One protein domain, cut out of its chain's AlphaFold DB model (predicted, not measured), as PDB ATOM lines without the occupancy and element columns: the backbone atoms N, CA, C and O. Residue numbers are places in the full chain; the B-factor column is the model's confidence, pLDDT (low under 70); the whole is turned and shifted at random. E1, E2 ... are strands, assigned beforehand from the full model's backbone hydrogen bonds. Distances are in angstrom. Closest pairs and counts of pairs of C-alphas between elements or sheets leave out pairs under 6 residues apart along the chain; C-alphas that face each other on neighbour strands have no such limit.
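AT A GLANCE: This is residues 849 to 1008 of the 1039 residues of a protein of Prevotella dentalis (strain ATCC 49559 / DSM 3688 / JCM 13448 / NCTC 12043 / ES 2772) (UniProt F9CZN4). With little regular structure, 58 of 160 printed residues in named strands, this is a sandwich: a twisted six-stranded sheet, partly covered on one face by a four-stranded sheet, strands crossed at 45 degrees. Both are antiparallel, in the orders E2 E3 E10 E5 E8 E7 and E1 E4 E9 E6. The all-strand domain, E1 to E10 along the chain, is compact, with radius of gyration of the C-alphas 14.6 A, and spans 41 by 35 by 33 A.

IN THESE COORDINATES: The larger sheet holds E2, 864 to 867; E3, 872 to 876; E10, 985 to 994, 25.4 A, ending at C-alpha 994 (150.628, 144.635, 180.253); E5, 902 to 908; E8, 944 to 952, 25.1 A; and E7, 935 to 941. The smaller holds E1, 851 to 853, from C-alpha 851 (150.352, 160.674, 186.128); E4, 883 to 887; E9, 976 to 979; and E6, 918 to 921.

HOW THE PARTS SIT: Within hydrogen-bond range are N 904 and O 992 between E5 and E10, 2.8 A, and N 939 and O 946 in hairpin E7 and E8, 2.8 A. The facing parts of the sheets are 9.8 A centre to centre.

THE WHOLE: The printed part has no cut. Links E4 to E5, E6 to E7 and E8 to E9 are long. Residues under pLDDT 70 number 42, among them 998 to 1008.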
ATOM      1  N   GLY A 849     149.872 159.159 191.408       78.88
ATOM      2  CA  GLY A 849     150.694 160.370 191.390       78.88
ATOM      3  C   GLY A 849     151.791 160.403 190.319       78.88
ATOM      4  O   GLY A 849     152.351 161.470 190.091       78.88
ATOM      5  N   ASP A 850     152.079 159.286 189.644       81.75
ATOM      6  CA  ASP A 850     153.009 159.261 188.505       81.75
ATOM      7  C   ASP A 850     152.388 159.846 187.233       81.75
ATOM      8  O   ASP A 850     153.084 160.085 186.248       81.75
ATOM      9  N   TRP A 851     151.081 160.098 187.244       87.62
ATOM     10  CA  TRP A 851     150.352 160.674 186.128       87.62
ATOM     11  C   TRP A 851     149.930 162.092 186.473       87.62
ATOM     12  O   TRP A 851     149.432 162.357 187.560       87.62
ATOM     13  N   LYS A 852     150.104 163.015 185.531       89.50
ATOM     14  CA  LYS A 852     149.690 164.417 185.648       89.50
ATOM     15  C   LYS A 852     148.891 164.845 184.426       89.50
ATOM     16  O   LYS A 852     148.786 164.096 183.461       89.50
ATOM     17  N   SER A 853     148.328 166.052 184.442       91.44
ATOM     18  CA  SER A 853     147.684 166.597 183.240       91.44
ATOM     19  C   SER A 853     148.682 166.643 182.078       91.44
ATOM     20  O   SER A 853     149.754 167.245 182.199       91.44
ATOM     21  N   GLY A 854     148.328 165.994 180.967       87.19
ATOM     22  CA  GLY A 854     149.135 165.986 179.745       87.19
ATOM     23  C   GLY A 854     148.934 167.206 178.851       87.19
ATOM     24  O   GLY A 854     149.835 167.573 178.102       87.19
ATOM     25  N   ASP A 855     147.785 167.868 178.966       87.06
ATOM     26  CA  ASP A 855     147.448 169.093 178.248       87.06
ATOM     27  C   ASP A 855     146.520 169.928 179.135       87.06
ATOM     28  O   ASP A 855     145.364 169.568 179.377       87.06
ATOM     29  N   LYS A 856     147.026 171.069 179.616       85.94
ATOM     30  CA  LYS A 856     146.274 171.968 180.502       85.94
ATOM     31  C   LYS A 856     145.037 172.556 179.823       85.94
ATOM     32  O   LYS A 856     144.098 172.907 180.524       85.94
ATOM     33  N   GLY A 857     145.005 172.653 178.492       85.00
ATOM     34  CA  GLY A 857     143.821 173.098 177.756       85.00
ATOM     35  C   GLY A 857     142.679 172.079 177.784       85.00
ATOM     36  O   GLY A 857     141.521 172.460 177.636       85.00
ATOM     37  N   ARG A 858     142.992 170.798 178.008       86.00
ATOM     38  CA  ARG A 858     142.026 169.689 177.970       86.00
ATOM     39  C   ARG A 858     141.688 169.136 179.343       86.00
ATOM     40  O   ARG A 858     140.536 168.799 179.580       86.00
ATOM     41  N   LEU A 859     142.657 169.090 180.252       91.38
ATOM     42  CA  LEU A 859     142.453 168.714 181.645       91.38
ATOM     43  C   LEU A 859     143.190 169.700 182.547       91.38
ATOM     44  O   LEU A 859     144.420 169.709 182.606       91.38
ATOM     45  N   GLN A 860     142.453 170.531 183.277       88.56
ATOM     46  CA  GLN A 860     143.080 171.440 184.234       88.56
ATOM     47  C   GLN A 860     143.643 170.638 185.419       88.56
ATOM     48  O   GLN A 860     142.922 169.803 185.967       88.56
ATOM     49  N   PRO A 861     144.886 170.892 185.879       90.06
ATOM     50  CA  PRO A 861     145.461 170.179 187.023       90.06
ATOM     51  C   PRO A 861     144.595 170.224 188.291       90.06
ATOM     52  O   PRO A 861     144.566 169.254 189.037       90.06
ATOM     53  N   ALA A 862     143.852 171.316 188.504       90.69
ATOM     54  CA  ALA A 862     142.931 171.478 189.634       90.69
ATOM     55  C   ALA A 862     141.746 170.490 189.622       90.69
ATOM     56  O   ALA A 862     141.122 170.276 190.657       90.69
ATOM     57  N   ASN A 863     141.453 169.873 188.474       92.00
ATOM     58  CA  ASN A 863     140.368 168.904 188.316       92.00
ATOM     59  C   ASN A 863     140.833 167.456 188.526       92.00
ATOM     60  O   ASN A 863     140.035 166.533 188.349       92.00
ATOM     61  N   ILE A 864     142.104 167.243 188.883       93.25
ATOM     62  CA  ILE A 864     142.664 165.926 189.178       93.25
ATOM     63  C   ILE A 864     142.864 165.795 190.684       93.25
ATOM     64  O   ILE A 864     143.485 166.646 191.317       93.25
ATOM     65  N   SER A 865     142.382 164.696 191.254       93.00
ATOM     66  CA  SER A 865     142.706 164.302 192.625       93.00
ATOM     67  C   SER A 865     143.247 162.878 192.654       93.00
ATOM     68  O   SER A 865     142.791 162.013 191.906       93.00
ATOM     69  N   TYR A 866     144.240 162.652 193.511       89.75
ATOM     70  CA  TYR A 866     144.951 161.384 193.629       89.75
ATOM     71  C   TYR A 866     144.665 160.767 195.000       89.75
ATOM     72  O   TYR A 866     145.007 161.352 196.027       89.75
ATOM     73  N   ASP A 867     144.065 159.579 195.024       83.12
ATOM     74  CA  ASP A 867     143.978 158.744 196.226       83.12
ATOM     75  C   ASP A 867     145.193 157.810 196.236       83.12
ATOM     76  O   ASP A 867     145.191 156.752 195.601       83.12
ATOM     77  N   ALA A 868     146.252 158.223 196.935       67.25
ATOM     78  CA  ALA A 868     147.490 157.452 197.040       67.25
ATOM     79  C   ALA A 868     147.296 156.111 197.771       67.25
ATOM     80  O   ALA A 868     147.996 155.149 197.471       67.25
ATOM     81  N   GLY A 869     146.332 156.022 198.697       64.88
ATOM     82  CA  GLY A 869     146.066 154.802 199.460       64.88
ATOM     83  C   GLY A 869     145.374 153.719 198.630       64.88
ATOM     84  O   GLY A 869     145.632 152.534 198.827       64.88
ATOM     85  N   ARG A 870     144.513 154.112 197.683       70.81
ATOM     86  CA  ARG A 870     143.793 153.178 196.793       70.81
ATOM     87  C   ARG A 870     144.343 153.102 195.370       70.81
ATOM     88  O   ARG A 870     143.905 152.249 194.597       70.81
ATOM     89  N   ASN A 871     145.300 153.961 195.036       78.19
ATOM     90  CA  ASN A 871     145.848 154.144 193.695       78.19
ATOM     91  C   ASN A 871     144.821 154.576 192.642       78.19
ATOM     92  O   ASN A 871     144.792 154.024 191.543       78.19
ATOM     93  N   ILE A 872     143.949 155.526 192.989       85.31
ATOM     94  CA  ILE A 872     142.871 155.988 192.104       85.31
ATOM     95  C   ILE A 872     143.122 157.439 191.691       85.31
ATOM     96  O   ILE A 872     143.357 158.295 192.544       85.31
ATOM     97  N   ILE A 873     143.020 157.723 190.391       91.69
ATOM     98  CA  ILE A 873     142.977 159.093 189.863       91.69
ATOM     99  C   ILE A 873     141.513 159.450 189.628       91.69
ATOM    100  O   ILE A 873     140.833 158.797 188.836       91.69
ATOM    101  N   THR A 874     141.020 160.489 190.292       93.94
ATOM    102  CA  THR A 874     139.680 161.025 190.035       93.94
ATOM    103  C   THR A 874     139.802 162.281 189.185       93.94
ATOM    104  O   THR A 874     140.466 163.240 189.584       93.94
ATOM    105  N   VAL A 875     139.151 162.272 188.023       93.00
ATOM    106  CA  VAL A 875     139.094 163.403 187.093       93.00
ATOM    107  C   VAL A 875     137.689 163.992 187.116       93.00
ATOM    108  O   VAL A 875     136.745 163.363 186.640       93.00
ATOM    109  N   ASN A 876     137.557 165.198 187.673       90.62
ATOM    110  CA  ASN A 876     136.294 165.920 187.857       90.62
ATOM    111  C   ASN A 876     136.078 166.957 186.751       90.62
ATOM    112  O   ASN A 876     136.054 168.162 186.994       90.62
ATOM    113  N   GLN A 877     135.962 166.498 185.512       84.19
ATOM    114  CA  GLN A 877     135.738 167.365 184.362       84.19
ATOM    115  C   GLN A 877     135.042 166.546 183.289       84.19
ATOM    116  O   GLN A 877     135.519 165.457 183.025       84.19
ATOM    117  N   GLY A 878     133.972 167.054 182.666       80.44
ATOM    118  CA  GLY A 878     133.263 166.428 181.535       80.44
ATOM    119  C   GLY A 878     133.698 166.983 180.167       80.44
ATOM    120  O   GLY A 878     134.258 168.076 180.105       80.44
ATOM    121  N   GLY A 879     133.430 166.258 179.077       77.25
ATOM    122  CA  GLY A 879     133.725 166.673 177.691       77.25
ATOM    123  C   GLY A 879     134.540 165.638 176.905       77.25
ATOM    124  O   GLY A 879     134.885 164.595 177.445       77.25
ATOM    125  N   ASP A 880     134.860 165.911 175.639       78.88
ATOM    126  CA  ASP A 880     135.694 165.018 174.818       78.88
ATOM    127  C   ASP A 880     137.187 165.182 175.156       78.88
ATOM    128  O   ASP A 880     137.694 166.301 175.240       78.88
ATOM    129  N   ASN A 881     137.921 164.071 175.302       80.12
ATOM    130  CA  ASN A 881     139.345 164.047 175.700       80.12
ATOM    131  C   ASN A 881     139.651 164.810 177.007       80.12
ATOM    132  O   ASN A 881     140.742 165.353 177.194       80.12
ATOM    133  N   ASN A 882     138.672 164.863 177.902       84.06
ATOM    134  CA  ASN A 882     138.720 165.522 179.203       84.06
ATOM    135  C   ASN A 882     139.519 164.745 180.261       84.06
ATOM    136  O   ASN A 882     139.881 165.308 181.291       84.06
ATOM    137  N   VAL A 883     139.820 163.471 180.017       90.19
ATOM    138  CA  VAL A 883     140.754 162.673 180.816       90.19
ATOM    139  C   VAL A 883     142.068 162.597 180.042       90.19
ATOM    140  O   VAL A 883     142.316 161.657 179.293       90.19
ATOM    141  N   CYS A 884     142.892 163.634 180.175       91.75
ATOM    142  CA  CYS A 884     144.158 163.771 179.459       91.75
ATOM    143  C   CYS A 884     145.343 163.626 180.420       91.75
ATOM    144  O   CYS A 884     145.757 164.601 181.058       91.75
ATOM    145  N   LEU A 885     145.903 162.419 180.513       93.19
ATOM    146  CA  LEU A 885     146.963 162.093 181.465       93.19
ATOM    147  C   LEU A 885     148.297 161.844 180.762       93.19
ATOM    148  O   LEU A 885     148.364 161.212 179.709       93.19
ATOM    149  N   MET A 886     149.359 162.347 181.380       90.88
ATOM    150  CA  MET A 886     150.748 162.183 180.979       90.88
ATOM    151  C   MET A 886     151.545 161.541 182.099       90.88
ATOM    152  O   MET A 886     151.449 161.986 183.243       90.88
ATOM    153  N   LEU A 887     152.387 160.576 181.745       86.75
ATOM    154  CA  LEU A 887     153.386 160.030 182.656       86.75
ATOM    155  C   LEU A 887     154.408 161.117 183.025       86.75
ATOM    156  O   LEU A 887     154.955 161.791 182.146       86.75
ATOM    157  N   ASP A 888     154.674 161.307 184.314       76.81
ATOM    158  CA  ASP A 888     155.672 162.262 184.779       76.81
ATOM    159  C   ASP A 888     157.086 161.809 184.387       76.81
ATOM    160  O   ASP A 888     157.702 160.968 185.034       76.81
ATOM    161  N   TYR A 889     157.620 162.419 183.330       66.00
ATOM    162  CA  TYR A 889     158.950 162.148 182.775       66.00
ATOM    163  C   TYR A 889     160.120 162.469 183.729       66.00
ATOM    164  O   TYR A 889     161.265 162.173 183.407       66.00
ATOM    165  N   ASN A 890     159.866 163.056 184.906       60.94
ATOM    166  CA  ASN A 890     160.875 163.176 185.965       60.94
ATOM    167  C   ASN A 890     161.077 161.864 186.756       60.94
ATOM    168  O   ASN A 890     162.010 161.772 187.556       60.94
ATOM    169  N   ASN A 891     160.230 160.847 186.558       59.84
ATOM    170  CA  ASN A 891     160.369 159.531 187.182       59.84
ATOM    171  C   ASN A 891     161.212 158.593 186.292       59.84
ATOM    172  O   ASN A 891     160.681 157.873 185.455       59.84
ATOM    173  N   LEU A 892     162.538 158.586 186.476       54.16
ATOM    174  CA  LEU A 892     163.504 157.837 185.643       54.16
ATOM    175  C   LEU A 892     163.577 156.316 185.928       54.16
ATOM    176  O   LEU A 892     164.579 155.678 185.613       54.16
ATOM    177  N   ASN A 893     162.576 155.723 186.586       55.91
ATOM    178  CA  ASN A 893     162.715 154.397 187.209       55.91
ATOM    179  C   ASN A 893     161.918 153.266 186.539       55.91
ATOM    180  O   ASN A 893     161.746 152.218 187.163       55.91
ATOM    181  N   TYR A 894     161.420 153.434 185.307       62.75
ATOM    182  CA  TYR A 894     160.570 152.418 184.679       62.75
ATOM    183  C   TYR A 894     161.012 152.007 183.273       62.75
ATOM    184  O   TYR A 894     161.144 152.822 182.363       62.75
ATOM    185  N   SER A 895     161.169 150.693 183.087       64.69
ATOM    186  CA  SER A 895     161.404 150.075 181.782       64.69
ATOM    187  C   SER A 895     160.384 148.972 181.524       64.69
ATOM    188  O   SER A 895     160.012 148.241 182.443       64.69
ATOM    189  N   ILE A 896     159.952 148.847 180.273       70.31
ATOM    190  CA  ILE A 896     159.058 147.784 179.813       70.31
ATOM    191  C   ILE A 896     159.824 146.746 179.007       70.31
ATOM    192  O   ILE A 896     160.729 147.074 178.242       70.31
ATOM    193  N   SER A 897     159.454 145.480 179.159       66.50
ATOM    194  CA  SER A 897     159.997 144.376 178.365       66.50
ATOM    195  C   SER A 897     159.249 144.210 177.035       66.50
ATOM    196  O   SER A 897     158.070 144.565 176.958       66.50
ATOM    197  N   PRO A 898     159.840 143.541 176.024       64.00
ATOM    198  CA  PRO A 898     159.144 143.204 174.775       64.00
ATOM    199  C   PRO A 898     157.876 142.355 174.959       64.00
ATOM    200  O   PRO A 898     157.069 142.215 174.041       64.00
ATOM    201  N   ARG A 899     157.699 141.735 176.137       66.31
ATOM    202  CA  ARG A 899     156.504 140.947 176.463       66.31
ATOM    203  C   ARG A 899     155.315 141.821 176.844       66.31
ATOM    204  O   ARG A 899     154.199 141.332 176.730       66.31
ATOM    205  N   GLN A 900     155.529 143.060 177.290       76.69
ATOM    206  CA  GLN A 900     154.469 144.013 177.620       76.69
ATOM    207  C   GLN A 900     154.019 144.708 176.337       76.69
ATOM    208  O   GLN A 900     154.659 145.638 175.861       76.69
ATOM    209  N   LYS A 901     152.939 144.198 175.746       81.75
ATOM    210  CA  LYS A 901     152.456 144.603 174.423       81.75
ATOM    211  C   LYS A 901     151.451 145.741 174.470       81.75
ATOM    212  O   LYS A 901     151.297 146.430 173.472       81.75
ATOM    213  N   TYR A 902     150.775 145.949 175.596       86.81
ATOM    214  CA  TYR A 902     149.681 146.906 175.704       86.81
ATOM    215  C   TYR A 902     150.005 148.008 176.703       86.81
ATOM    216  O   TYR A 902     150.402 147.698 177.819       86.81
ATOM    217  N   LEU A 903     149.758 149.269 176.344       89.81
ATOM    218  CA  LEU A 903     149.467 150.312 177.334       89.81
ATOM    219  C   LEU A 903     147.973 150.237 177.639       89.81
ATOM    220  O   LEU A 903     147.164 150.350 176.718       89.81
ATOM    221  N   MET A 904     147.611 150.030 178.898       90.38
ATOM    222  CA  MET A 904     146.239 149.795 179.334       90.38
ATOM    223  C   MET A 904     145.819 150.824 180.381       90.38
ATOM    224  O   MET A 904     146.562 151.107 181.316       90.38
ATOM    225  N   VAL A 905     144.592 151.321 180.252       91.56
ATOM    226  CA  VAL A 905     143.884 152.093 181.271       91.56
ATOM    227  C   VAL A 905     142.620 151.341 181.674       91.56
ATOM    228  O   VAL A 905     141.790 151.005 180.827       91.56
ATOM    229  N   LEU A 906     142.469 151.108 182.975       88.81
ATOM    230  CA  LEU A 906     141.270 150.556 183.595       88.81
ATOM    231  C   LEU A 906     140.599 151.655 184.419       88.81
ATOM    232  O   LEU A 906     141.204 152.221 185.333       88.81
ATOM    233  N   GLY A 907     139.334 151.940 184.138       90.38
ATOM    234  CA  GLY A 907     138.605 152.976 184.860       90.38
ATOM    235  C   GLY A 907     137.097 152.800 184.844       90.38
ATOM    236  O   GLY A 907     136.575 151.821 184.325       90.38
ATOM    237  N   ARG A 908     136.394 153.757 185.441       91.62
ATOM    238  CA  ARG A 908     134.934 153.870 185.439       91.62
ATOM    239  C   ARG A 908     134.537 155.204 184.825       91.62
ATOM    240  O   ARG A 908     135.239 156.202 185.007       91.62
ATOM    241  N   ASN A 909     133.374 155.216 184.175       91.94
ATOM    242  CA  ASN A 909     132.809 156.371 183.474       91.94
ATOM    243  C   ASN A 909     133.620 156.799 182.239       91.94
ATOM    244  O   ASN A 909     133.648 157.981 181.908       91.94
ATOM    245  N   LEU A 910     134.281 155.852 181.565       92.56
ATOM    246  CA  LEU A 910     135.026 156.100 180.327       92.56
ATOM    247  C   LEU A 910     134.184 155.691 179.112       92.56
ATOM    248  O   LEU A 910     133.454 154.708 179.148       92.56
ATOM    249  N   SER A 911     134.283 156.423 178.009       90.75
ATOM    250  CA  SER A 911     133.582 156.089 176.769       90.75
ATOM    251  C   SER A 911     134.363 155.046 175.969       90.75
ATOM    252  O   SER A 911     135.496 155.286 175.557       90.75
ATOM    253  N   THR A 912     133.708 153.930 175.651       91.06
ATOM    254  CA  THR A 912     134.214 152.882 174.744       91.06
ATOM    255  C   THR A 912     133.847 153.131 173.276       91.06
ATOM    256  O   THR A 912     134.231 152.357 172.401       91.06
ATOM    257  N   ARG A 913     133.120 154.221 172.974       89.88
ATOM    258  CA  ARG A 913     132.745 154.591 171.598       89.88
ATOM    259  C   ARG A 913     133.985 154.782 170.720       89.88
ATOM    260  O   ARG A 913     134.985 155.356 171.156       89.88
ATOM    261  N   ALA A 914     133.893 154.357 169.460       85.38
ATOM    262  CA  ALA A 914     134.949 154.574 168.478       85.38
ATOM    263  C   ALA A 914     135.290 156.070 168.373       85.38
ATOM    264  O   ALA A 914     134.401 156.914 168.277       85.38
ATOM    265  N   GLY A 915     136.583 156.388 168.432       83.88
ATOM    266  CA  GLY A 915     137.081 157.762 168.394       83.88
ATOM    267  C   GLY A 915     136.936 158.561 169.698       83.88
ATOM    268  O   GLY A 915     137.169 159.767 169.698       83.88
ATOM    269  N   ALA A 916     136.567 157.921 170.811       87.75
ATOM    270  CA  ALA A 916     136.460 158.585 172.112       87.75
ATOM    271  C   ALA A 916     137.775 158.620 172.912       87.75
ATOM    272  O   ALA A 916     137.875 159.368 173.883       87.75
ATOM    273  N   SER A 917     138.762 157.802 172.542       90.94
ATOM    274  CA  SER A 917     140.046 157.694 173.241       90.94
ATOM    275  C   SER A 917     141.190 157.579 172.240       90.94
ATOM    276  O   SER A 917     141.025 156.939 171.202       90.94
ATOM    277  N   TYR A 918     142.347 158.162 172.561       90.19
ATOM    278  CA  TYR A 918     143.535 158.150 171.706       90.19
ATOM    279  C   TYR A 918     144.834 158.198 172.511       90.19
ATOM    280  O   TYR A 918     144.900 158.811 173.574       90.19
ATOM    281  N   LEU A 919     145.892 157.620 171.951       89.38
ATOM    282  CA  LEU A 919     147.266 157.787 172.413       89.38
ATOM    283  C   LEU A 919     147.943 158.851 171.536       89.38
ATOM    284  O   LEU A 919     147.941 158.719 170.312       89.38
ATOM    285  N   TRP A 920     148.478 159.915 172.140       84.19
ATOM    286  CA  TRP A 920     149.118 161.029 171.415       84.19
ATOM    287  C   TRP A 920     150.631 160.895 171.356       84.19
ATOM    288  O   TRP A 920     151.240 161.140 170.314       84.19
ATOM    289  N   TRP A 921     151.232 160.493 172.472       85.12
ATOM    290  CA  TRP A 921     152.665 160.267 172.568       85.12
ATOM    291  C   TRP A 921     152.928 158.963 173.308       85.12
ATOM    292  O   TRP A 921     152.291 158.684 174.323       85.12
ATOM    293  N   LEU A 922     153.874 158.180 172.792       86.31
ATOM    294  CA  LEU A 922     154.461 157.041 173.490       86.31
ATOM    295  C   LEU A 922     155.973 157.251 173.495       86.31
ATOM    296  O   LEU A 922     156.593 157.274 172.429       86.31
ATOM    297  N   ASN A 923     156.543 157.447 174.683       81.75
ATOM    298  CA  ASN A 923     157.974 157.668 174.886       81.75
ATOM    299  C   ASN A 923     158.583 158.770 173.986       81.75
ATOM    300  O   ASN A 923     159.640 158.610 173.379       81.75
ATOM    301  N   GLY A 924     157.880 159.897 173.835       74.44
ATOM    302  CA  GLY A 924     158.345 161.079 173.098       74.44
ATOM    303  C   GLY A 924     158.229 160.992 171.573       74.44
ATOM    304  O   GLY A 924     158.605 161.937 170.875       74.44
ATOM    305  N   LYS A 925     157.684 159.898 171.032       67.44
ATOM    306  CA  LYS A 925     157.435 159.710 169.595       67.44
ATOM    307  C   LYS A 925     155.926 159.650 169.293       67.44
ATOM    308  O   LYS A 925     155.116 159.546 170.209       67.44
ATOM    309  N   ASN A 926     155.562 159.798 168.011       66.69
ATOM    310  CA  ASN A 926     154.219 160.055 167.428       66.69
ATOM    311  C   ASN A 926     153.744 161.508 167.253       66.69
ATOM    312  O   ASN A 926     152.672 161.687 166.701       66.69
ATOM    313  N   ARG A 927     154.516 162.546 167.616       60.91
ATOM    314  CA  ARG A 927     154.346 163.968 167.186       60.91
ATOM    315  C   ARG A 927     152.894 164.502 166.990       60.91
ATOM    316  O   ARG A 927     152.686 165.366 166.143       60.91
ATOM    317  N   GLY A 928     151.913 164.053 167.777       59.56
ATOM    318  CA  GLY A 928     150.521 164.521 167.712       59.56
ATOM    319  C   GLY A 928     149.556 163.741 166.800       59.56
ATOM    320  O   GLY A 928     148.407 164.165 166.674       59.56
ATOM    321  N   THR A 929     149.944 162.614 166.187       70.75
ATOM    322  CA  THR A 929     148.976 161.728 165.512       70.75
ATOM    323  C   THR A 929     148.131 160.978 166.544       70.75
ATOM    324  O   THR A 929     148.657 160.332 167.446       70.75
ATOM    325  N   GLN A 930     146.805 161.055 166.413       84.56
ATOM    326  CA  GLN A 930     145.865 160.390 167.314       84.56
ATOM    327  C   GLN A 930     145.762 158.897 166.986       84.56
ATOM    328  O   GLN A 930     145.143 158.512 165.996       84.56
ATOM    329  N   VAL A 931     146.362 158.054 167.826       87.62
ATOM    330  CA  VAL A 931     146.352 156.599 167.641       87.62
ATOM    331  C   VAL A 931     145.158 155.988 168.390       87.62
ATOM    332  O   VAL A 931     145.092 156.111 169.618       87.62
ATOM    333  N   PRO A 932     144.195 155.339 167.704       89.31
ATOM    334  CA  PRO A 932     143.030 154.751 168.361       89.31
ATOM    335  C   PRO A 932     143.409 153.499 169.177       89.31
ATOM    336  O   PRO A 932     144.358 152.793 168.816       89.31
ATOM    337  N   PRO A 933     142.681 153.196 170.268       91.50
ATOM    338  CA  PRO A 933     142.894 151.981 171.042       91.50
ATOM    339  C   PRO A 933     142.543 150.747 170.213       91.50
ATOM    340  O   PRO A 933     141.571 150.734 169.461       91.50
ATOM    341  N   THR A 934     143.319 149.684 170.389       91.12
ATOM    342  CA  THR A 934     143.007 148.366 169.818       91.12
ATOM    343  C   THR A 934     141.963 147.619 170.633       91.12
ATOM    344  O   THR A 934     141.343 146.686 170.130       91.12
ATOM    345  N   ILE A 935     141.783 148.004 171.900       89.44
ATOM    346  CA  ILE A 935     140.788 147.435 172.806       89.44
ATOM    347  C   ILE A 935     140.076 148.589 173.505       89.44
ATOM    348  O   ILE A 935     140.715 149.398 174.169       89.44
ATOM    349  N   ALA A 936     138.756 148.650 173.371       92.12
ATOM    350  CA  ALA A 936     137.893 149.537 174.140       92.12
ATOM    351  C   ALA A 936     136.593 148.785 174.445       92.12
ATOM    352  O   ALA A 936     135.791 148.555 173.541       92.12
ATOM    353  N   ARG A 937     136.414 148.323 175.686       89.88
ATOM    354  CA  ARG A 937     135.255 147.501 176.077       89.88
ATOM    355  C   ARG A 937     134.936 147.600 177.561       89.88
ATOM    356  O   ARG A 937     135.793 147.979 178.359       89.88
ATOM    357  N   ASP A 938     133.723 147.190 177.904       88.12
ATOM    358  CA  ASP A 938     133.307 146.987 179.286       88.12
ATOM    359  C   ASP A 938     133.806 145.634 179.816       88.12
ATOM    360  O   ASP A 938     133.845 144.638 179.088       88.12
ATOM    361  N   VAL A 939     134.178 145.600 181.094       81.62
ATOM    362  CA  VAL A 939     134.555 144.397 181.848       81.62
ATOM    363  C   VAL A 939     133.882 144.421 183.221       81.62
ATOM    364  O   VAL A 939     133.567 145.489 183.745       81.62
ATOM    365  N   THR A 940     133.656 143.252 183.822       77.56
ATOM    366  CA  THR A 940     133.095 143.145 185.179       77.56
ATOM    367  C   THR A 940     134.150 142.594 186.128       77.56
ATOM    368  O   THR A 940     134.600 141.468 185.944       77.56
ATOM    369  N   LEU A 941     134.525 143.361 187.153       68.75
ATOM    370  CA  LEU A 941     135.508 142.960 188.164       68.75
ATOM    371  C   LEU A 941     134.849 142.999 189.537       68.75
ATOM    372  O   LEU A 941     134.310 144.027 189.935       68.75
ATOM    373  N   ASN A 942     134.878 141.879 190.264       66.62
ATOM    374  CA  ASN A 942     134.267 141.754 191.596       66.62
ATOM    375  C   ASN A 942     132.798 142.228 191.660       66.62
ATOM    376  O   ASN A 942     132.359 142.766 192.671       66.62
ATOM    377  N   GLY A 943     132.041 142.039 190.572       72.12
ATOM    378  CA  GLY A 943     130.638 142.457 190.470       72.12
ATOM    379  C   GLY A 943     130.413 143.924 190.087       72.12
ATOM    380  O   GLY A 943     129.263 144.328 189.946       72.12
ATOM    381  N   GLU A 944     131.468 144.716 189.873       76.44
ATOM    382  CA  GLU A 944     131.372 146.099 189.394       76.44
ATOM    383  C   GLU A 944     131.782 146.226 187.919       76.44
ATOM    384  O   GLU A 944     132.682 145.532 187.446       76.44
ATOM    385  N   ALA A 945     131.129 147.137 187.190       84.06
ATOM    386  CA  ALA A 945     131.434 147.419 185.789       84.06
ATOM    387  C   ALA A 945     132.571 148.445 185.648       84.06
ATOM    388  O   ALA A 945     132.534 149.522 186.251       84.06
ATOM    389  N   TYR A 946     133.537 148.124 184.792       89.06
ATOM    390  CA  TYR A 946     134.679 148.960 184.432       89.06
ATOM    391  C   TYR A 946     134.827 149.040 182.915       89.06
ATOM    392  O   TYR A 946     134.339 148.186 182.182       89.06
ATOM    393  N   GLN A 947     135.573 150.035 182.454       91.75
ATOM    394  CA  GLN A 947     136.024 150.169 181.080       91.75
ATOM    395  C   GLN A 947     137.520 149.921 180.992       91.75
ATOM    396  O   GLN A 947     138.304 150.494 181.754       91.75
ATOM    397  N   VAL A 948     137.904 149.100 180.019       91.25
ATOM    398  CA  VAL A 948     139.298 148.881 179.642       91.25
ATOM    399  C   VAL A 948     139.540 149.520 178.287       91.25
ATOM    400  O   VAL A 948     138.901 149.146 177.300       91.25
ATOM    401  N   ILE A 949     140.489 150.452 178.251       92.56
ATOM    402  CA  ILE A 949     141.010 151.073 177.034       92.56
ATOM    403  C   ILE A 949     142.482 150.686 176.916       92.56
ATOM    404  O   ILE A 949     143.258 150.954 177.829       92.56
ATOM    405  N   ALA A 950     142.883 150.043 175.821       91.25
ATOM    406  CA  ALA A 950     144.266 149.631 175.627       91.25
ATOM    407  C   ALA A 950     144.748 149.780 174.182       91.25
ATOM    408  O   ALA A 950     144.006 149.549 173.223       91.25
ATOM    409  N   TRP A 951     146.029 150.118 174.046       91.62
ATOM    410  CA  TRP A 951     146.738 150.257 172.778       91.62
ATOM    411  C   TRP A 951     147.787 149.158 172.651       91.62
ATOM    412  O   TRP A 951     148.725 149.115 173.445       91.62
ATOM    413  N   ASP A 952     147.626 148.281 171.659       88.62
ATOM    414  CA  ASP A 952     148.632 147.297 171.266       88.62
ATOM    415  C   ASP A 952     149.822 148.026 170.647       88.62
ATOM    416  O   ASP A 952     149.827 148.404 169.472       88.62
ATOM    417  N   MET A 953     150.859 148.227 171.444       84.62
ATOM    418  CA  MET A 953     152.045 148.965 171.048       84.62
ATOM    419  C   MET A 953     152.779 148.303 169.878       84.62
ATOM    420  O   MET A 953     153.489 148.995 169.156       84.62
ATOM    421  N   ALA A 954     152.558 147.008 169.625       74.38
ATOM    422  CA  ALA A 954     153.128 146.299 168.482       74.38
ATOM    423  C   ALA A 954     152.293 146.432 167.192       74.38
ATOM    424  O   ALA A 954     152.805 146.147 166.111       74.38
ATOM    425  N   ARG A 955     151.021 146.851 167.269       70.38
ATOM    426  CA  ARG A 955     150.109 146.945 166.105       70.38
ATOM    427  C   ARG A 955     149.632 148.356 165.792       70.38
ATOM    428  O   ARG A 955     149.273 148.637 164.655       70.38
ATOM    429  N   SER A 956     149.640 149.251 166.768       62.59
ATOM    430  CA  SER A 956     149.048 150.586 166.674       62.59
ATOM    431  C   SER A 956     149.848 151.596 165.827       62.59
ATOM    432  O   SER A 956     149.603 152.792 165.923       62.59
ATOM    433  N   GLY A 957     150.808 151.155 165.003       63.34
ATOM    434  CA  GLY A 957     151.703 152.043 164.242       63.34
ATOM    435  C   GLY A 957     152.778 152.725 165.100       63.34
ATOM    436  O   GLY A 957     153.376 153.705 164.673       63.34
ATOM    437  N   ILE A 958     153.002 152.212 166.316       69.12
ATOM    438  CA  ILE A 958     153.886 152.792 167.343       69.12
ATOM    439  C   ILE A 958     154.985 151.814 167.791       69.12
ATOM    440  O   ILE A 958     155.674 152.072 168.775       69.12
ATOM    441  N   ALA A 959     155.144 150.702 167.067       64.31
ATOM    442  CA  ALA A 959     156.042 149.602 167.411       64.31
ATOM    443  C   ALA A 959     157.519 150.018 167.432       64.31
ATOM    444  O   ALA A 959     158.266 149.519 168.259       64.31
ATOM    445  N   ASP A 960     157.917 150.997 166.614       68.38
ATOM    446  CA  ASP A 960     159.283 151.546 166.600       68.38
ATOM    447  C   ASP A 960     159.634 152.352 167.869       68.38
ATOM    448  O   ASP A 960     160.780 152.774 168.056       68.38
ATOM    449  N   ASN A 961     158.649 152.607 168.738       70.06
ATOM    450  CA  ASN A 961     158.818 153.373 169.977       70.06
ATOM    451  C   ASN A 961     159.145 152.476 171.179       70.06
ATOM    452  O   ASN A 961     159.441 152.988 172.261       70.06
ATOM    453  N   ILE A 962     159.100 151.155 170.981       72.88
ATOM    454  CA  ILE A 962     159.453 150.135 171.962       72.88
ATOM    455  C   ILE A 962     160.373 149.098 171.310       72.88
ATOM    456  O   ILE A 962     160.222 148.732 170.150       72.88
ATOM    457  N   SER A 963     161.370 148.618 172.038       68.44
ATOM    458  CA  SER A 963     162.232 147.544 171.565       68.44
ATOM    459  C   SER A 963     161.472 146.217 171.560       68.44
ATOM    460  O   SER A 963     160.862 145.814 172.549       68.44
ATOM    461  N   THR A 964     161.521 145.518 170.425       62.72
ATOM    462  CA  THR A 964     160.932 144.181 170.250       62.72
ATOM    463  C   THR A 964     161.879 143.058 170.680       62.72
ATOM    464  O   THR A 964     161.476 141.898 170.734       62.72
ATOM    465  N   THR A 965     163.132 143.392 171.011       51.28
ATOM    466  CA  THR A 965     164.197 142.434 171.354       51.28
ATOM    467  C   THR A 965     164.854 142.694 172.713       51.28
ATOM    468  O   THR A 965     165.507 141.796 173.240       51.28
ATOM    469  N   GLY A 966     164.659 143.867 173.322       53.81
ATOM    470  CA  GLY A 966     165.209 144.240 174.631       53.81
ATOM    471  C   GLY A 966     164.285 145.173 175.420       53.81
ATOM    472  O   GLY A 966     163.242 145.588 174.926       53.81
ATOM    473  N   ASN A 967     164.640 145.498 176.664       66.19
ATOM    474  CA  ASN A 967     163.825 146.402 177.482       66.19
ATOM    475  C   ASN A 967     163.867 147.844 176.938       66.19
ATOM    476  O   ASN A 967     164.885 148.289 176.409       66.19
ATOM    477  N   THR A 968     162.764 148.574 177.095       67.69
ATOM    478  CA  THR A 968     162.603 149.977 176.687       67.69
ATOM    479  C   THR A 968     162.391 150.837 177.917       67.69
ATOM    480  O   THR A 968     161.430 150.616 178.648       67.69
ATOM    481  N   ASP A 969     163.245 151.831 178.136       73.75
ATOM    482  CA  ASP A 969     162.969 152.893 179.107       73.75
ATOM    483  C   ASP A 969     161.854 153.788 178.553       73.75
ATOM    484  O   ASP A 969     162.025 154.404 177.497       73.75
ATOM    485  N   ILE A 970     160.697 153.802 179.222       74.44
ATOM    486  CA  ILE A 970     159.509 154.536 178.756       74.44
ATOM    487  C   ILE A 970     159.463 155.980 179.270       74.44
ATOM    488  O   ILE A 970     158.548 156.733 178.927       74.44
ATOM    489  N   CYS A 971     160.435 156.356 180.102       72.19
ATOM    490  CA  CYS A 971     160.511 157.656 180.752       72.19
ATOM    491  C   CYS A 971     161.484 158.614 180.045       72.19
ATOM    492  O   CYS A 971     161.585 159.776 180.434       72.19
ATOM    493  N   LEU A 972     162.163 158.167 178.978       68.50
ATOM    494  CA  LEU A 972     163.053 159.004 178.157       68.50
ATOM    495  C   LEU A 972     162.304 160.052 177.319       68.50
ATOM    496  O   LEU A 972     162.904 161.024 176.855       68.50
ATOM    497  N   GLY A 973     160.998 159.880 177.121       73.75
ATOM    498  CA  GLY A 973     160.137 160.830 176.431       73.75
ATOM    499  C   GLY A 973     158.704 160.822 176.962       73.75
ATOM    500  O   GLY A 973     158.325 160.019 177.807       73.75
ATOM    501  N   GLN A 974     157.873 161.739 176.463       83.12
ATOM    502  CA  GLN A 974     156.492 161.892 176.936       83.12
ATOM    503  C   GLN A 974     155.600 160.709 176.537       83.12
ATOM    504  O   GLN A 974     155.566 160.316 175.371       83.12
ATOM    505  N   THR A 975     154.812 160.204 177.484       87.56
ATOM    506  CA  THR A 975     153.722 159.256 177.221       87.56
ATOM    507  C   THR A 975     152.408 159.902 177.640       87.56
ATOM    508  O   THR A 975     152.221 160.163 178.827       87.56
ATOM    509  N   ILE A 976     151.528 160.204 176.678       90.00
ATOM    510  CA  ILE A 976     150.262 160.924 176.906       90.00
ATOM    511  C   ILE A 976     149.133 160.269 176.131       90.00
ATOM    512  O   ILE A 976     149.238 160.065 174.918       90.00
ATOM    513  N   PHE A 977     148.024 160.036 176.822       91.62
ATOM    514  CA  PHE A 977     146.768 159.609 176.224       91.62
ATOM    515  C   PHE A 977     145.616 160.527 176.648       91.62
ATOM    516  O   PHE A 977     145.636 161.148 177.712       91.62
ATOM    517  N   GLY A 978     144.596 160.586 175.795       91.75
ATOM    518  CA  GLY A 978     143.322 161.241 176.059       91.75
ATOM    519  C   GLY A 978     142.188 160.221 176.058       91.75
ATOM    520  O   GLY A 978     142.096 159.402 175.143       91.75
ATOM    521  N   LEU A 979     141.326 160.275 177.071       92.75
ATOM    522  CA  LEU A 979     140.079 159.514 177.169       92.75
ATOM    523  C   LEU A 979     138.904 160.482 177.337       92.75
ATOM    524  O   LEU A 979     139.068 161.605 177.824       92.75
ATOM    525  N   THR A 980     137.712 160.028 176.965       92.25
ATOM    526  CA  THR A 980     136.465 160.793 177.093       92.25
ATOM    527  C   THR A 980     135.589 160.202 178.190       92.25
ATOM    528  O   THR A 980     135.315 159.002 178.167       92.25
ATOM    529  N   SER A 981     135.114 161.024 179.127       88.69
ATOM    530  CA  SER A 981     134.168 160.578 180.160       88.69
ATOM    531  C   SER A 981     132.743 160.442 179.618       88.69
ATOM    532  O   SER A 981     132.345 161.251 178.780       88.69
ATOM    533  N   THR A 982     131.921 159.550 180.173       82.06
ATOM    534  CA  THR A 982     130.500 159.451 179.790       82.06
ATOM    535  C   THR A 982     129.559 160.414 180.530       82.06
ATOM    536  O   THR A 982     128.621 160.904 179.908       82.06
ATOM    537  N   THR A 983     129.784 160.736 181.814       74.69
ATOM    538  CA  THR A 983     128.853 161.581 182.610       74.69
ATOM    539  C   THR A 983     129.516 162.624 183.527       74.69
ATOM    540  O   THR A 983     128.848 163.185 184.392       74.69
ATOM    541  N   GLY A 984     130.812 162.921 183.355       78.12
ATOM    542  CA  GLY A 984     131.494 164.017 184.065       78.12
ATOM    543  C   GLY A 984     132.685 163.583 184.922       78.12
ATOM    544  O   GLY A 984     133.804 163.975 184.621       78.12
ATOM    545  N   THR A 985     132.491 162.776 185.968       90.88
ATOM    546  CA  THR A 985     133.604 162.340 186.842       90.88
ATOM    547  C   THR A 985     134.105 160.952 186.464       90.88
ATOM    548  O   THR A 985     133.352 159.985 186.559       90.88
ATOM    549  N   SER A 986     135.372 160.838 186.069       92.69
ATOM    550  CA  SER A 986     136.004 159.546 185.757       92.69
ATOM    551  C   SER A 986     136.903 159.077 186.893       92.69
ATOM    552  O   SER A 986     137.613 159.884 187.492       92.69
ATOM    553  N   TYR A 987     136.905 157.769 187.148       92.62
ATOM    554  CA  TYR A 987     137.789 157.133 188.127       92.62
ATOM    555  C   TYR A 987     138.753 156.211 187.398       92.62
ATOM    556  O   TYR A 987     138.328 155.222 186.806       92.62
ATOM    557  N   ILE A 988     140.042 156.519 187.429       92.25
ATOM    558  CA  ILE A 988     141.082 155.674 186.847       92.25
ATOM    559  C   ILE A 988     141.648 154.803 187.956       92.25
ATOM    560  O   ILE A 988     142.222 155.310 188.917       92.25
ATOM    561  N   HIS A 989     141.433 153.497 187.834       85.19
ATOM    562  CA  HIS A 989     141.776 152.493 188.841       85.19
ATOM    563  C   HIS A 989     143.114 151.800 188.570       85.19
ATOM    564  O   HIS A 989     143.699 151.216 189.491       85.19
ATOM    565  N   ASP A 990     143.568 151.815 187.316       82.31
ATOM    566  CA  ASP A 990     144.879 151.309 186.925       82.31
ATOM    567  C   ASP A 990     145.328 151.934 185.601       82.31
ATOM    568  O   ASP A 990     144.520 152.115 184.686       82.31
ATOM    569  N   ILE A 991     146.621 152.224 185.495       86.88
ATOM    570  CA  ILE A 991     147.298 152.508 184.228       86.88
ATOM    571  C   ILE A 991     148.572 151.671 184.243       86.88
ATOM    572  O   ILE A 991     149.359 151.806 185.178       86.88
ATOM    573  N   ASP A 992     148.762 150.791 183.261       81.88
ATOM    574  CA  ASP A 992     149.880 149.840 183.274       81.88
ATOM    575  C   ASP A 992     150.304 149.403 181.863       81.88
ATOM    576  O   ASP A 992     149.526 149.488 180.908       81.88
ATOM    577  N   PHE A 993     151.532 148.894 181.742       81.00
ATOM    578  CA  PHE A 993     152.004 148.200 180.547       81.00
ATOM    579  C   PHE A 993     151.905 146.689 180.753       81.00
ATOM    580  O   PHE A 993     152.636 146.100 181.549       81.00
ATOM    581  N   VAL A 994     151.011 146.034 180.016       75.94
ATOM    582  CA  VAL A 994     150.628 144.635 180.253       75.94
ATOM    583  C   VAL A 994     150.936 143.748 179.054       75.94
ATOM    584  O   VAL A 994     151.031 144.206 177.915       75.94
ATOM    585  N   ALA A 995     151.128 142.453 179.308       69.75
ATOM    586  CA  ALA A 995     151.452 141.498 178.251       69.75
ATOM    587  C   ALA A 995     150.248 141.169 177.367       69.75
ATOM    588  O   ALA A 995     150.404 140.950 176.164       69.75
ATOM    589  N   ASP A 996     149.063 141.149 177.972       77.56
ATOM    590  CA  ASP A 996     147.799 140.849 177.318       77.56
ATOM    591  C   ASP A 996     146.626 141.437 178.130       77.56
ATOM    592  O   ASP A 996     146.769 141.749 179.318       77.56
ATOM    593  N   VAL A 997     145.465 141.590 177.495       73.88
ATOM    594  CA  VAL A 997     144.245 142.143 178.102       73.88
ATOM    595  C   VAL A 997     143.137 141.091 178.035       73.88
ATOM    596  O   VAL A 997     142.460 140.937 177.015       73.88
ATOM    597  N   ASP A 998     142.935 140.367 179.136       67.69
ATOM    598  CA  ASP A 998     141.917 139.315 179.246       67.69
ATOM    599  C   ASP A 998     140.486 139.889 179.313       67.69
ATOM    600  O   ASP A 998     140.246 140.968 179.858       67.69
ATOM    601  N   ALA A 999     139.523 139.157 178.750       56.12
ATOM    602  CA  ALA A 999     138.105 139.499 178.761       56.12
ATOM    603  C   ALA A 999     137.440 139.289 180.135       56.12
ATOM    604  O   ALA A 999     136.454 139.965 180.419       56.12
ATOM    605  N   ALA A1000     137.962 138.389 180.981       53.69
ATOM    606  CA  ALA A1000     137.377 138.092 182.294       53.69
ATOM    607  C   ALA A1000     137.898 139.000 183.422       53.69
ATOM    608  O   ALA A1000     137.131 139.391 184.297       53.69
ATOM    609  N   THR A1001     139.186 139.355 183.411       55.00
ATOM    610  CA  THR A1001     139.833 140.121 184.498       55.00
ATOM    611  C   THR A1001     140.242 141.540 184.107       55.00
ATOM    612  O   THR A1001     140.726 142.296 184.950       55.00
ATOM    613  N   GLY A1002     140.124 141.905 182.827       55.22
ATOM    614  CA  GLY A1002     140.620 143.172 182.286       55.22
ATOM    615  C   GLY A1002     142.150 143.314 182.274       55.22
ATOM    616  O   GLY A1002     142.650 144.252 181.666       55.22
ATOM    617  N   ILE A1003     142.902 142.402 182.906       58.25
ATOM    618  CA  ILE A1003     144.360 142.466 183.074       58.25
ATOM    619  C   ILE A1003     144.937 141.050 183.019       58.25
ATOM    620  O   ILE A1003     144.615 140.213 183.866       58.25
ATOM    621  N   ARG A1004     145.884 140.797 182.110       48.56
ATOM    622  CA  ARG A1004     146.828 139.684 182.247       48.56
ATOM    623  C   ARG A1004     148.223 140.264 182.443       48.56
ATOM    624  O   ARG A1004     148.931 140.587 181.485       48.56
ATOM    625  N   LEU A1005     148.613 140.422 183.710       47.09
ATOM    626  CA  LEU A1005     150.000 140.730 184.038       47.09
ATOM    627  C   LEU A1005     150.879 139.612 183.465       47.09
ATOM    628  O   LEU A1005     150.468 138.443 183.515       47.09
ATOM    629  N   PRO A1006     152.073 139.919 182.930       36.72
ATOM    630  CA  PRO A1006     153.043 138.862 182.713       36.72
ATOM    631  C   PRO A1006     153.186 138.092 184.033       36.72
ATOM    632  O   PRO A1006     153.394 138.704 185.080       36.72
ATOM    633  N   HIS A1007     153.062 136.761 183.996       35.47
ATOM    634  CA  HIS A1007     153.743 135.948 184.998       35.47
ATOM    635  C   HIS A1007     155.211 136.327 184.842       35.47
ATOM    636  O   HIS A1007     155.854 135.994 183.843       35.47
ATOM    637  N   ALA A1008     155.672 137.193 185.732       36.66
ATOM    638  CA  ALA A1008     157.008 137.708 185.675       36.66
ATOM    639  C   ALA A1008     157.932 136.531 186.004       36.66
ATOM    640  O   ALA A1008     158.064 136.142 187.153       36.66
TER     641      ALA A1008